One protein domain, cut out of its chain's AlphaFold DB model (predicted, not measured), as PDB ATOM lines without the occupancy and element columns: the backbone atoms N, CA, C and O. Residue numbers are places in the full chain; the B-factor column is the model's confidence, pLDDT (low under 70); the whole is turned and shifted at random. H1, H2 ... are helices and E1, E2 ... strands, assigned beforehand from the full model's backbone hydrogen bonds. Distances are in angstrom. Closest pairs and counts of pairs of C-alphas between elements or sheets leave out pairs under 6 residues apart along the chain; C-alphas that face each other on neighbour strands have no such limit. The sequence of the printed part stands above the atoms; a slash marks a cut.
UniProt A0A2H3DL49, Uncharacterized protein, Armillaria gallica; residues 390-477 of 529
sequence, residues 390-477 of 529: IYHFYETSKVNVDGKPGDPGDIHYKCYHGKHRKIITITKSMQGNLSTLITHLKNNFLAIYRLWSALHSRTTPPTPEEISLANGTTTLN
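This is residues 390 to 477 of the 529 residues of an uncharacterized protein of Armillaria gallica (UniProt A0A2H3DL49). A small three-stranded sheet has helix H2 over one face, running along its strands, while H3 and H4 follow H2 past one end of the sheet; the long loop of residues 398 to 410 lies toward the other end. Little H1 sits in the middle, between the sheet and H4. The printed part has 88 residues, with four named helices and three named strands in the order H1 E1 E2 E3 H2 H3 H4; the sheet, E1 - E2 - E3, is antiparallel, and the class is mixed, helices and strands. The whole is compact, with a radius of gyration of the C-alphas of 13.3 A, and spans 35 by 28 by 23 A.

Start with E1, residues 394 to 397, E2, residues 411 to 415, and E3, residues 423 to 426: a meander, each strand the antiparallel neighbour of the one before. Within hydrogen-bond range are N 395 and O 414, 2.8 A, in hairpin E1 and E2, and N 413 and O 424, 2.8 A, in hairpin E2 and E3. H2, residues 435 to 444, is on the sheet at a height of 10.5 A, over E2. H3, residues 446 to 456, touches H2 in a helical hairpin, a steep tilt of 38 degrees, opposite ways; the closest C-alphas, of Lys 442 and Tyr 449, are 5.2 A apart. H1, residues 390 to 393, only grazes the sheet, and only just touches H4, residues 464 to 470, with 3 pairs of C-alphas within 8 A, the closest those of Phe 393 and Ala 470, 4.9 A. In H2, H3 and H4 every O i to N i+4 pair is within hydrogen-bond range; H1 is too short for one.

Find C-alpha 390 at (15.434, 37.408, -1.312), where H1 begins. E2 runs 13.0 A from C-alpha 411, H2 14.1 A and H3 15.0 A. H4 ends at C-alpha 470, (10.541, 31.372, 2.706).

The C-alphas of Pro 408 and Asn 477, the two farthest apart, are 39.1 A apart. The printed part has no cut, the link E1 to E2 is long, and no printed residue is under 70 in pLDDT.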
ATOM      1  N   ILE A 390      16.748  36.921  -0.858       97.81
ATOM      2  CA  ILE A 390      15.434  37.408  -1.312       97.81
ATOM      3  C   ILE A 390      14.780  36.470  -2.335       97.81
ATOM      4  O   ILE A 390      13.559  36.358  -2.363       97.81
ATOM      5  N   TYR A 391      15.568  35.759  -3.145       97.31
ATOM      6  CA  TYR A 391      15.032  34.871  -4.176       97.31
ATOM      7  C   TYR A 391      14.349  33.626  -3.603       97.31
ATOM      8  O   TYR A 391      13.548  33.016  -4.298       97.31
ATOM      9  N   HIS A 392      14.581  33.278  -2.335       97.56
ATOM     10  CA  HIS A 392      13.831  32.211  -1.668       97.56
ATOM     11  C   HIS A 392      12.376  32.604  -1.368       97.56
ATOM     12  O   HIS A 392      11.565  31.745  -1.067       97.56
ATOM     13  N   PHE A 393      12.017  33.886  -1.467       97.75
ATOM     14  CA  PHE A 393      10.656  34.369  -1.197       97.75
ATOM     15  C   PHE A 393       9.803  34.523  -2.465       97.75
ATOM     16  O   PHE A 393       8.622  34.890  -2.393       97.75
ATOM     17  N   TYR A 394      10.396  34.263  -3.633       98.31
ATOM     18  CA  TYR A 394       9.774  34.495  -4.928       98.31
ATOM     19  C   TYR A 394      10.046  33.356  -5.914       98.31
ATOM     20  O   TYR A 394      11.155  32.848  -6.025       98.31
ATOM     21  N   GLU A 395       9.032  33.010  -6.697       97.50
ATOM     22  CA  GLU A 395       9.143  32.134  -7.860       97.50
ATOM     23  C   GLU A 395       9.352  32.974  -9.121       97.50
ATOM     24  O   GLU A 395       8.641  33.959  -9.338       97.50
ATOM     25  N   THR A 396      10.276  32.590  -9.997       97.56
ATOM     26  CA  THR A 396      10.399  33.251 -11.302       97.56
ATOM     27  C   THR A 396       9.227  32.851 -12.204       97.56
ATOM     28  O   THR A 396       9.054  31.682 -12.542       97.56
ATOM     29  N   SER A 397       8.436  33.829 -12.635       97.50
ATOM     30  CA  SER A 397       7.313  33.667 -13.560       97.50
ATOM     31  C   SER A 397       7.721  34.048 -14.986       97.50
ATOM     32  O   SER A 397       8.485  34.984 -15.205       97.50
ATOM     33  N   LYS A 398       7.171  33.339 -15.980       97.69
ATOM     34  CA  LYS A 398       7.321  33.688 -17.408       97.69
ATOM     35  C   LYS A 398       6.315  34.737 -17.878       97.69
ATOM     36  O   LYS A 398       6.456  35.262 -18.978       97.69
ATOM     37  N   VAL A 399       5.288  34.990 -17.074       97.69
ATOM     38  CA  VAL A 399       4.199  35.914 -17.389       97.69
ATOM     39  C   VAL A 399       4.167  37.063 -16.392       97.69
ATOM     40  O   VAL A 399       4.481  36.882 -15.209       97.69
ATOM     41  N   ASN A 400       3.786  38.231 -16.892       97.62
ATOM     42  CA  ASN A 400       3.584  39.452 -16.131       97.62
ATOM     43  C   ASN A 400       2.250  39.413 -15.349       97.62
ATOM     44  O   ASN A 400       1.554  38.396 -15.316       97.62
ATOM     45  N   VAL A 401       1.896  40.532 -14.710       96.06
ATOM     46  CA  VAL A 401       0.648  40.678 -13.934       96.06
ATOM     47  C   VAL A 401      -0.605  40.458 -14.797       96.06
ATOM     48  O   VAL A 401      -1.583  39.906 -14.300       96.06
ATOM     49  N   ASP A 402      -0.553  40.800 -16.086       96.81
ATOM     50  CA  ASP A 402      -1.657  40.646 -17.045       96.81
ATOM     51  C   ASP A 402      -1.714  39.249 -17.691       96.81
ATOM     52  O   ASP A 402      -2.513  39.009 -18.598       96.81
ATOM     53  N   GLY A 403      -0.835  38.326 -17.285       96.88
ATOM     54  CA  GLY A 403      -0.724  36.992 -17.879       96.88
ATOM     55  C   GLY A 403      -0.050  36.957 -19.257       96.88
ATOM     56  O   GLY A 403      -0.055  35.915 -19.912       96.88
ATOM     57  N   LYS A 404       0.552  38.063 -19.706       97.56
ATOM     58  CA  LYS A 404       1.287  38.172 -20.975       97.56
ATOM     59  C   LYS A 404       2.792  37.958 -20.755       97.56
ATOM     60  O   LYS A 404       3.286  38.214 -19.657       97.56
ATOM     61  N   PRO A 405       3.550  37.493 -21.762       97.06
ATOM     62  CA  PRO A 405       5.010  37.546 -21.696       97.06
ATOM     63  C   PRO A 405       5.460  39.010 -21.567       97.06
ATOM     64  O   PRO A 405       4.931  39.870 -22.270       97.06
ATOM     65  N   GLY A 406       6.379  39.300 -20.643       95.94
ATOM     66  CA  GLY A 406       6.962  40.637 -20.506       95.94
ATOM     67  C   GLY A 406       7.918  40.992 -21.640       95.94
ATOM     68  O   GLY A 406       8.226  40.159 -22.499       95.94
ATOM     69  N   ASP A 407       8.405  42.231 -21.619       97.06
ATOM     70  CA  ASP A 407       9.354  42.713 -22.615       97.06
ATOM     71  C   ASP A 407      10.698  41.960 -22.523       97.06
ATOM     72  O   ASP A 407      11.098  41.507 -21.442       97.06
ATOM     73  N   PRO A 408      11.438  41.800 -23.638       97.31
ATOM     74  CA  PRO A 408      12.720  41.102 -23.635       97.31
ATOM     75  C   PRO A 408      13.725  41.686 -22.625       97.31
ATOM     76  O   PRO A 408      14.279  42.771 -22.812       97.31
ATOM     77  N   GLY A 409      14.019  40.908 -21.581       96.12
ATOM     78  CA  GLY A 409      14.942  41.272 -20.502       96.12
ATOM     79  C   GLY A 409      14.265  41.584 -19.168       96.12
ATOM     80  O   GLY A 409      14.970  41.723 -18.170       96.12
ATOM     81  N   ASP A 410      12.936  41.645 -19.131       97.25
ATOM     82  CA  ASP A 410      12.188  41.729 -17.885       97.25
ATOM     83  C   ASP A 410      12.138  40.369 -17.186       97.25
ATOM     84  O   ASP A 410      12.027  39.313 -17.814       97.25
ATOM     85  N   ILE A 411      12.218  40.396 -15.855       97.62
ATOM     86  CA  ILE A 411      12.104  39.201 -15.017       97.62
ATOM     87  C   ILE A 411      10.927  39.394 -14.069       97.62
ATOM     88  O   ILE A 411      10.865  40.372 -13.321       97.62
ATOM     89  N   HIS A 412       9.995  38.446 -14.080       97.94
ATOM     90  CA  HIS A 412       8.817  38.488 -13.223       97.94
ATOM     91  C   HIS A 412       9.007  37.569 -12.020       97.94
ATOM     92  O   HIS A 412       9.359  36.403 -12.166       97.94
ATOM     93  N   TYR A 413       8.730  38.087 -10.831       98.19
ATOM     94  CA  TYR A 413       8.837  37.383  -9.561       98.19
ATOM     95  C   TYR A 413       7.459  37.288  -8.922       98.19
ATOM     96  O   TYR A 413       6.823  38.298  -8.633       98.19
ATOM     97  N   LYS A 414       6.982  36.072  -8.691       98.00
ATOM     98  CA  LYS A 414       5.707  35.789  -8.042       98.00
ATOM     99  C   LYS A 414       5.960  35.461  -6.577       98.00
ATOM    100  O   LYS A 414       6.674  34.512  -6.277       98.00
ATOM    101  N   CYS A 415       5.400  36.249  -5.664       97.69
ATOM    102  CA  CYS A 415       5.597  36.011  -4.234       97.69
ATOM    103  C   CYS A 415       4.950  34.682  -3.809       97.69
ATOM    104  O   CYS A 415       3.809  34.405  -4.194       97.69
ATOM    105  N   TYR A 416       5.652  33.876  -3.004       97.31
ATOM    106  CA  TYR A 416       5.086  32.643  -2.441       97.31
ATOM    107  C   TYR A 416       4.029  32.907  -1.361       97.31
ATOM    108  O   TYR A 416       3.187  32.046  -1.098       97.31
ATOM    109  N   HIS A 417       4.039  34.101  -0.766       95.25
ATOM    110  CA  HIS A 417       3.189  34.468   0.361       95.25
ATOM    111  C   HIS A 417       1.958  35.286  -0.053       95.25
ATOM    112  O   HIS A 417       1.979  36.052  -1.020       95.25
ATOM    113  N   GLY A 418       0.888  35.136   0.733       92.31
ATOM    114  CA  GLY A 418      -0.388  35.829   0.555       92.31
ATOM    115  C   GLY A 418      -1.406  35.075  -0.301       92.31
ATOM    116  O   GLY A 418      -1.070  34.210  -1.108       92.31
ATOM    117  N   LYS A 419      -2.686  35.429  -0.126       91.81
ATOM    118  CA  LYS A 419      -3.812  34.833  -0.870       91.81
ATOM    119  C   LYS A 419      -3.739  35.150  -2.365       91.81
ATOM    120  O   LYS A 419      -4.002  34.296  -3.207       91.81
ATOM    121  N   HIS A 420      -3.330  36.372  -2.691       89.06
ATOM    122  CA  HIS A 420      -3.128  36.839  -4.056       89.06
ATOM    123  C   HIS A 420      -1.625  36.930  -4.299       89.06
ATOM    124  O   HIS A 420      -1.019  37.955  -4.004       89.06
ATOM    125  N   ARG A 421      -1.016  35.836  -4.776       93.69
ATOM    126  CA  ARG A 421       0.420  35.755  -5.097       93.69
ATOM    127  C   ARG A 421       0.806  36.824  -6.125       93.69
ATOM    128  O   ARG A 421       0.755  36.580  -7.331       93.69
ATOM    129  N   LYS A 422       1.143  38.017  -5.635       96.94
ATOM    130  CA  LYS A 422       1.416  39.201  -6.448       96.94
ATOM    131  C   LYS A 422       2.657  38.959  -7.297       96.94
ATOM    132  O   LYS A 422       3.682  38.496  -6.792       96.94
ATOM    133  N   ILE A 423       2.543  39.271  -8.584       98.00
ATOM    134  CA  ILE A 423       3.659  39.247  -9.526       98.00
ATOM    135  C   ILE A 423       4.297  40.637  -9.526       98.00
ATOM    136  O   ILE A 423       3.610  41.648  -9.654       98.00
ATOM    137  N   ILE A 424       5.610  40.685  -9.347       97.94
ATOM    138  CA  ILE A 424       6.428  41.892  -9.373       97.94
ATOM    139  C   ILE A 424       7.381  41.768 -10.551       97.94
ATOM    140  O   ILE A 424       8.139  40.806 -10.639       97.94
ATOM    141  N   THR A 425       7.357  42.744 -11.446       98.00
ATOM    142  CA  THR A 425       8.290  42.807 -12.571       98.00
ATOM    143  C   THR A 425       9.506  43.626 -12.170       98.00
ATOM    144  O   THR A 425       9.365  44.770 -11.743       98.00
ATOM    145  N   ILE A 426      10.694  43.049 -12.319       97.56
ATOM    146  CA  ILE A 426      11.943  43.808 -12.347       97.56
ATOM    147  C   ILE A 426      12.262  44.035 -13.816       97.56
ATOM    148  O   ILE A 426      12.572  43.085 -14.539       97.56
ATOM    149  N   THR A 427      12.138  45.284 -14.254       97.25
ATOM    150  CA  THR A 427      12.407  45.632 -15.646       97.25
ATOM    151  C   THR A 427      13.902  45.587 -15.928       97.25
ATOM    152  O   THR A 427      14.728  45.804 -15.032       97.25
ATOM    153  N   LYS A 428      14.281  45.382 -17.191       96.75
ATOM    154  CA  LYS A 428      15.694  45.427 -17.608       96.75
ATOM    155  C   LYS A 428      16.397  46.726 -17.179       96.75
ATOM    156  O   LYS A 428      17.560  46.704 -16.776       96.75
ATOM    157  N   SER A 429      15.684  47.855 -17.226       96.00
ATOM    158  CA  SER A 429      16.195  49.176 -16.831       96.00
ATOM    159  C   SER A 429      16.538  49.292 -15.344       96.00
ATOM    160  O   SER A 429      17.358  50.126 -14.977       96.00
ATOM    161  N   MET A 430      15.969  48.441 -14.486       95.94
ATOM    162  CA  MET A 430      16.257  48.437 -13.052       95.94
ATOM    163  C   MET A 430      17.591  47.766 -12.702       95.94
ATOM    164  O   MET A 430      17.951  47.758 -11.528       95.94
ATOM    165  N   GLN A 431      18.310  47.180 -13.671       93.94
ATOM    166  CA  GLN A 431      19.615  46.527 -13.467       93.94
ATOM    167  C   GLN A 431      19.622  45.501 -12.315       93.94
ATOM    168  O   GLN A 431      20.603  45.350 -11.593       93.94
ATOM    169  N   GLY A 432      18.502  44.799 -12.110       89.94
ATOM    170  CA  GLY A 432      18.374  43.827 -11.024       89.94
ATOM    171  C   GLY A 432      18.167  44.438  -9.633       89.94
ATOM    172  O   GLY A 432      18.365  43.738  -8.646       89.94
ATOM    173  N   ASN A 433      17.761  45.706  -9.518       95.12
ATOM    174  CA  ASN A 433      17.461  46.332  -8.231       95.12
ATOM    175  C   ASN A 433      16.352  45.571  -7.476       95.12
ATOM    176  O   ASN A 433      15.195  45.522  -7.896       95.12
ATOM    177  N   LEU A 434      16.715  45.013  -6.318       96.38
ATOM    178  CA  LEU A 434      15.856  44.164  -5.484       96.38
ATOM    179  C   LEU A 434      14.989  44.959  -4.495       96.38
ATOM    180  O   LEU A 434      14.163  44.371  -3.794       96.38
ATOM    181  N   SER A 435      15.124  46.289  -4.447       97.19
ATOM    182  CA  SER A 435      14.413  47.155  -3.493       97.19
ATOM    183  C   SER A 435      12.895  47.011  -3.587       97.19
ATOM    184  O   SER A 435      12.208  47.061  -2.566       97.19
ATOM    185  N   THR A 436      12.360  46.770  -4.787       97.00
ATOM    186  CA  THR A 436      10.922  46.554  -4.999       97.00
ATOM    187  C   THR A 436      10.439  45.256  -4.348       97.00
ATOM    188  O   THR A 436       9.391  45.255  -3.701       97.00
ATOM    189  N   LEU A 437      11.214  44.166  -4.444       97.94
ATOM    190  CA  LEU A 437      10.894  42.885  -3.796       97.94
ATOM    191  C   LEU A 437      10.948  43.008  -2.268       97.94
ATOM    192  O   LEU A 437      10.066  42.511  -1.567       97.94
ATOM    193  N   ILE A 438      11.961  43.706  -1.755       97.81
ATOM    194  CA  ILE A 438      12.149  43.929  -0.316       97.81
ATOM    195  C   ILE A 438      11.011  44.795   0.244       97.81
ATOM    196  O   ILE A 438      10.390  44.440   1.244       97.81
ATOM    197  N   THR A 439      10.685  45.902  -0.431       97.44
ATOM    198  CA  THR A 439       9.596  46.813  -0.037       97.44
ATOM    199  C   THR A 439       8.245  46.105  -0.057       97.44
ATOM    200  O   THR A 439       7.424  46.306   0.837       97.44
ATOM    201  N   HIS A 440       8.017  45.231  -1.040       97.50
ATOM    202  CA  HIS A 440       6.805  44.425  -1.091       97.50
ATOM    203  C   HIS A 440       6.670  43.498   0.124       97.50
ATOM    204  O   HIS A 440       5.605  43.500   0.745       97.50
ATOM    205  N   LEU A 441       7.729  42.764   0.498       97.06
ATOM    206  CA  LEU A 441       7.710  41.931   1.707       97.06
ATOM    207  C   LEU A 441       7.442  42.776   2.953       97.06
ATOM    208  O   LEU A 441       6.567  42.435   3.740       97.06
ATOM    209  N   LYS A 442       8.138  43.909   3.098       96.56
ATOM    210  CA  LYS A 442       8.001  44.799   4.257       96.56
ATOM    211  C   LYS A 442       6.575  45.318   4.444       96.56
ATOM    212  O   LYS A 442       6.079  45.336   5.565       96.56
ATOM    213  N   ASN A 443       5.927  45.726   3.353       95.94
ATOM    214  CA  ASN A 443       4.616  46.369   3.414       95.94
ATOM    215  C   ASN A 443       3.452  45.376   3.531       95.94
ATOM    216  O   ASN A 443       2.407  45.749   4.048       95.94
ATOM    217  N   ASN A 444       3.603  44.143   3.033       95.06
ATOM    218  CA  ASN A 444       2.494  43.178   2.967       95.06
ATOM    219  C   ASN A 444       2.654  42.007   3.944       95.06
ATOM    220  O   ASN A 444       1.659  41.419   4.357       95.06
ATOM    221  N   PHE A 445       3.888  41.653   4.318       94.19
ATOM    222  CA  PHE A 445       4.191  40.447   5.090       94.19
ATOM    223  C   PHE A 445       5.304  40.713   6.110       94.19
ATOM    224  O   PHE A 445       6.415  40.199   5.987       94.19
ATOM    225  N   LEU A 446       5.007  41.506   7.144       90.94
ATOM    226  CA  LEU A 446       6.016  41.953   8.113       90.94
ATOM    227  C   LEU A 446       6.785  40.790   8.773       90.94
ATOM    228  O   LEU A 446       8.004  40.870   8.905       90.94
ATOM    229  N   ALA A 447       6.108  39.691   9.125       90.19
ATOM    230  CA  ALA A 447       6.749  38.501   9.697       90.19
ATOM    231  C   ALA A 447       7.754  37.848   8.725       90.19
ATOM    232  O   ALA A 447       8.874  37.514   9.104       90.19
ATOM    233  N   ILE A 448       7.385  37.733   7.447       94.62
ATOM    234  CA  ILE A 448       8.251  37.183   6.394       94.62
ATOM    235  C   ILE A 448       9.415  38.133   6.089       94.62
ATOM    236  O   ILE A 448      10.537  37.692   5.859       94.62
ATOM    237  N   TYR A 449       9.183  39.445   6.139       96.00
ATOM    238  CA  TYR A 449      10.244  40.440   6.012       96.00
ATOM    239  C   TYR A 449      11.276  40.339   7.144       96.00
ATOM    240  O   TYR A 449      12.473  40.436   6.876       96.00
ATOM    241  N   ARG A 450      10.845  40.086   8.390       93.62
ATOM    242  CA  ARG A 450      11.767  39.821   9.509       93.62
ATOM    243  C   ARG A 450      12.617  38.577   9.254       93.62
ATOM    244  O   ARG A 450      13.829  38.642   9.436       93.62
ATOM    245  N   LEU A 451      12.012  37.494   8.752       94.31
ATOM    246  CA  LEU A 451      12.751  36.295   8.342       94.31
ATOM    247  C   LEU A 451      13.794  36.623   7.263       94.31
ATOM    248  O   LEU A 451      14.956  36.260   7.409       94.31
ATOM    249  N   TRP A 452      13.416  37.359   6.212       96.38
ATOM    250  CA  TRP A 452      14.366  37.811   5.190       96.38
ATOM    251  C   TRP A 452      15.510  38.633   5.793       96.38
ATOM    252  O   TRP A 452      16.664  38.401   5.445       96.38
ATOM    253  N   SER A 453      15.211  39.556   6.713       95.50
ATOM    254  CA  SER A 453      16.222  40.389   7.369       95.50
ATOM    255  C   SER A 453      17.230  39.541   8.147       95.50
ATOM    256  O   SER A 453      18.431  39.756   8.008       95.50
ATOM    257  N   ALA A 454      16.751  38.544   8.899       91.81
ATOM    258  CA  ALA A 454      17.598  37.609   9.636       91.81
ATOM    259  C   ALA A 454      18.445  36.724   8.704       91.81
ATOM    260  O   ALA A 454      19.611  36.464   8.984       91.81
ATOM    261  N   LEU A 455      17.893  36.280   7.569       94.50
ATOM    262  CA  LEU A 455      18.654  35.524   6.567       94.50
ATOM    263  C   LEU A 455      19.685  36.397   5.839       94.50
ATOM    264  O   LEU A 455      20.750  35.913   5.466       94.50
ATOM    265  N   HIS A 456      19.384  37.678   5.623       95.25
ATOM    266  CA  HIS A 456      20.257  38.600   4.904       95.25
ATOM    267  C   HIS A 456      21.487  39.014   5.719       95.25
ATOM    268  O   HIS A 456      22.567  39.152   5.149       95.25
ATOM    269  N   SER A 457      21.348  39.170   7.038       90.81
ATOM    270  CA  SER A 457      22.464  39.504   7.931       90.81
ATOM    271  C   SER A 457      23.432  38.340   8.163       90.81
ATOM    272  O   SER A 457      24.537  38.549   8.660       90.81
ATOM    273  N   ARG A 458      23.048  37.106   7.817       89.88
ATOM    274  CA  ARG A 458      23.860  35.917   8.086       89.88
ATOM    275  C   ARG A 458      24.956  35.697   7.043       89.88
ATOM    276  O   ARG A 458      24.787  35.832   5.825       89.88
ATOM    277  N   THR A 459      26.120  35.285   7.535       91.88
ATOM    278  CA  THR A 459      27.217  34.782   6.700       91.88
ATOM    279  C   THR A 459      26.919  33.369   6.204       91.88
ATOM    280  O   THR A 459      27.210  33.074   5.041       91.88
ATOM    281  N   THR A 460      26.271  32.554   7.045       91.81
ATOM    282  CA  THR A 460      25.891  31.161   6.782       91.81
ATOM    283  C   THR A 460      24.712  31.036   5.810       91.81
ATOM    284  O   THR A 460      23.834  31.902   5.786       91.81
ATOM    285  N   PRO A 461      24.679  29.976   4.981       93.81
ATOM    286  CA  PRO A 461      23.559  29.724   4.081       93.81
ATOM    287  C   PRO A 461      22.269  29.401   4.863       93.81
ATOM    288  O   PRO A 461      22.356  28.823   5.951       93.81
ATOM    289  N   PRO A 462      21.080  29.734   4.320       95.38
ATOM    290  CA  PRO A 462      19.804  29.383   4.938       95.38
ATOM    291  C   PRO A 462      19.643  27.869   5.121       95.38
ATOM    292  O   PRO A 462      20.002  27.080   4.243       95.38
ATOM    293  N   THR A 463      19.074  27.465   6.253       95.50
ATOM    294  CA  THR A 463      18.743  26.065   6.545       95.50
ATOM    295  C   THR A 463      17.563  25.581   5.686       95.50
ATOM    296  O   THR A 463      16.756  26.393   5.223       95.50
ATOM    297  N   PRO A 464      17.402  24.261   5.466       96.38
ATOM    298  CA  PRO A 464      16.282  23.726   4.685       96.38
ATOM    299  C   PRO A 464      14.903  24.116   5.236       96.38
ATOM    300  O   PRO A 464      13.984  24.385   4.462       96.38
ATOM    301  N   GLU A 465      14.769  24.197   6.561       93.75
ATOM    302  CA  GLU A 465      13.541  24.639   7.226       93.75
ATOM    303  C   GLU A 465      13.230  26.100   6.889       93.75
ATOM    304  O   GLU A 465      12.129  26.404   6.434       93.75
ATOM    305  N   GLU A 466      14.213  26.997   6.992       94.75
ATOM    306  CA  GLU A 466      14.067  28.411   6.623       94.75
ATOM    307  C   GLU A 466      13.725  28.590   5.142       94.75
ATOM    308  O   GLU A 466      12.885  29.423   4.803       94.75
ATOM    309  N   ILE A 467      14.318  27.779   4.260       96.38
ATOM    310  CA  ILE A 467      13.986  27.772   2.830       96.38
ATOM    311  C   ILE A 467      12.538  27.307   2.619       96.38
ATOM    312  O   ILE A 467      11.823  27.893   1.811       96.38
ATOM    313  N   SER A 468      12.073  26.289   3.351       95.62
ATOM    314  CA  SER A 468      10.682  25.814   3.265       95.62
ATOM    315  C   SER A 468       9.670  26.870   3.729       95.62
ATOM    316  O   SER A 468       8.600  27.008   3.127       95.62
ATOM    317  N   LEU A 469      10.034  27.650   4.756       94.75
ATOM    318  CA  LEU A 469       9.250  28.774   5.264       94.75
ATOM    319  C   LEU A 469       9.247  29.925   4.248       94.75
ATOM    320  O   LEU A 469       8.176  30.419   3.911       94.75
ATOM    321  N   ALA A 470      10.408  30.308   3.708       96.06
ATOM    322  CA  ALA A 470      10.541  31.372   2.706       96.06
ATOM    323  C   ALA A 470       9.820  31.044   1.386       96.06
ATOM    324  O   ALA A 470       9.178  31.905   0.792       96.06
ATOM    325  N   ASN A 471       9.837  29.778   0.963       96.38
ATOM    326  CA  ASN A 471       9.093  29.319  -0.211       96.38
ATOM    327  C   ASN A 471       7.577  29.197   0.049       96.38
ATOM    328  O   ASN A 471       6.838  28.716  -0.812       96.38
ATOM    329  N   GLY A 472       7.096  29.538   1.252       94.06
ATOM    330  CA  GLY A 472       5.694  29.403   1.649       94.06
ATOM    331  C   GLY A 472       5.165  27.964   1.618       94.06
ATOM    332  O   GLY A 472       3.951  27.771   1.595       94.06
ATOM    333  N   THR A 473       6.051  26.959   1.583       95.44
ATOM    334  CA  THR A 473       5.672  25.534   1.606       95.44
ATOM    335  C   THR A 473       5.198  25.147   2.998       95.44
ATOM    336  O   THR A 473       4.185  24.471   3.152       95.44
ATOM    337  N   THR A 474       5.902  25.644   4.012       93.38
ATOM    338  CA  THR A 474       5.493  25.535   5.406       93.38
ATOM    339  C   THR A 474       4.681  26.775   5.757       93.38
ATOM    340  O   THR A 474       5.197  27.895   5.756       93.38
ATOM    341  N   THR A 475       3.388  26.602   6.029       86.50
ATOM    342  CA  THR A 475       2.535  27.705   6.479       86.50
ATOM    343  C   THR A 475       2.972  28.142   7.871       86.50
ATOM    344  O   THR A 475       2.829  27.380   8.827       86.50
ATOM    345  N   LEU A 476       3.473  29.374   7.998       82.81
ATOM    346  CA  LEU A 476       3.653  30.012   9.300       82.81
ATOM    347  C   LEU A 476       2.269  30.179   9.943       82.81
ATOM    348  O   LEU A 476       1.517  31.082   9.575       82.81
ATOM    349  N   ASN A 477       1.928  29.324  10.907       83.06
ATOM    350  CA  ASN A 477       0.895  29.674  11.875       83.06
ATOM    351  C   ASN A 477       1.375  30.935  12.612       83.06
ATOM    352  O   ASN A 477       2.552  31.015  12.963       83.06
TER     353      ASN A 477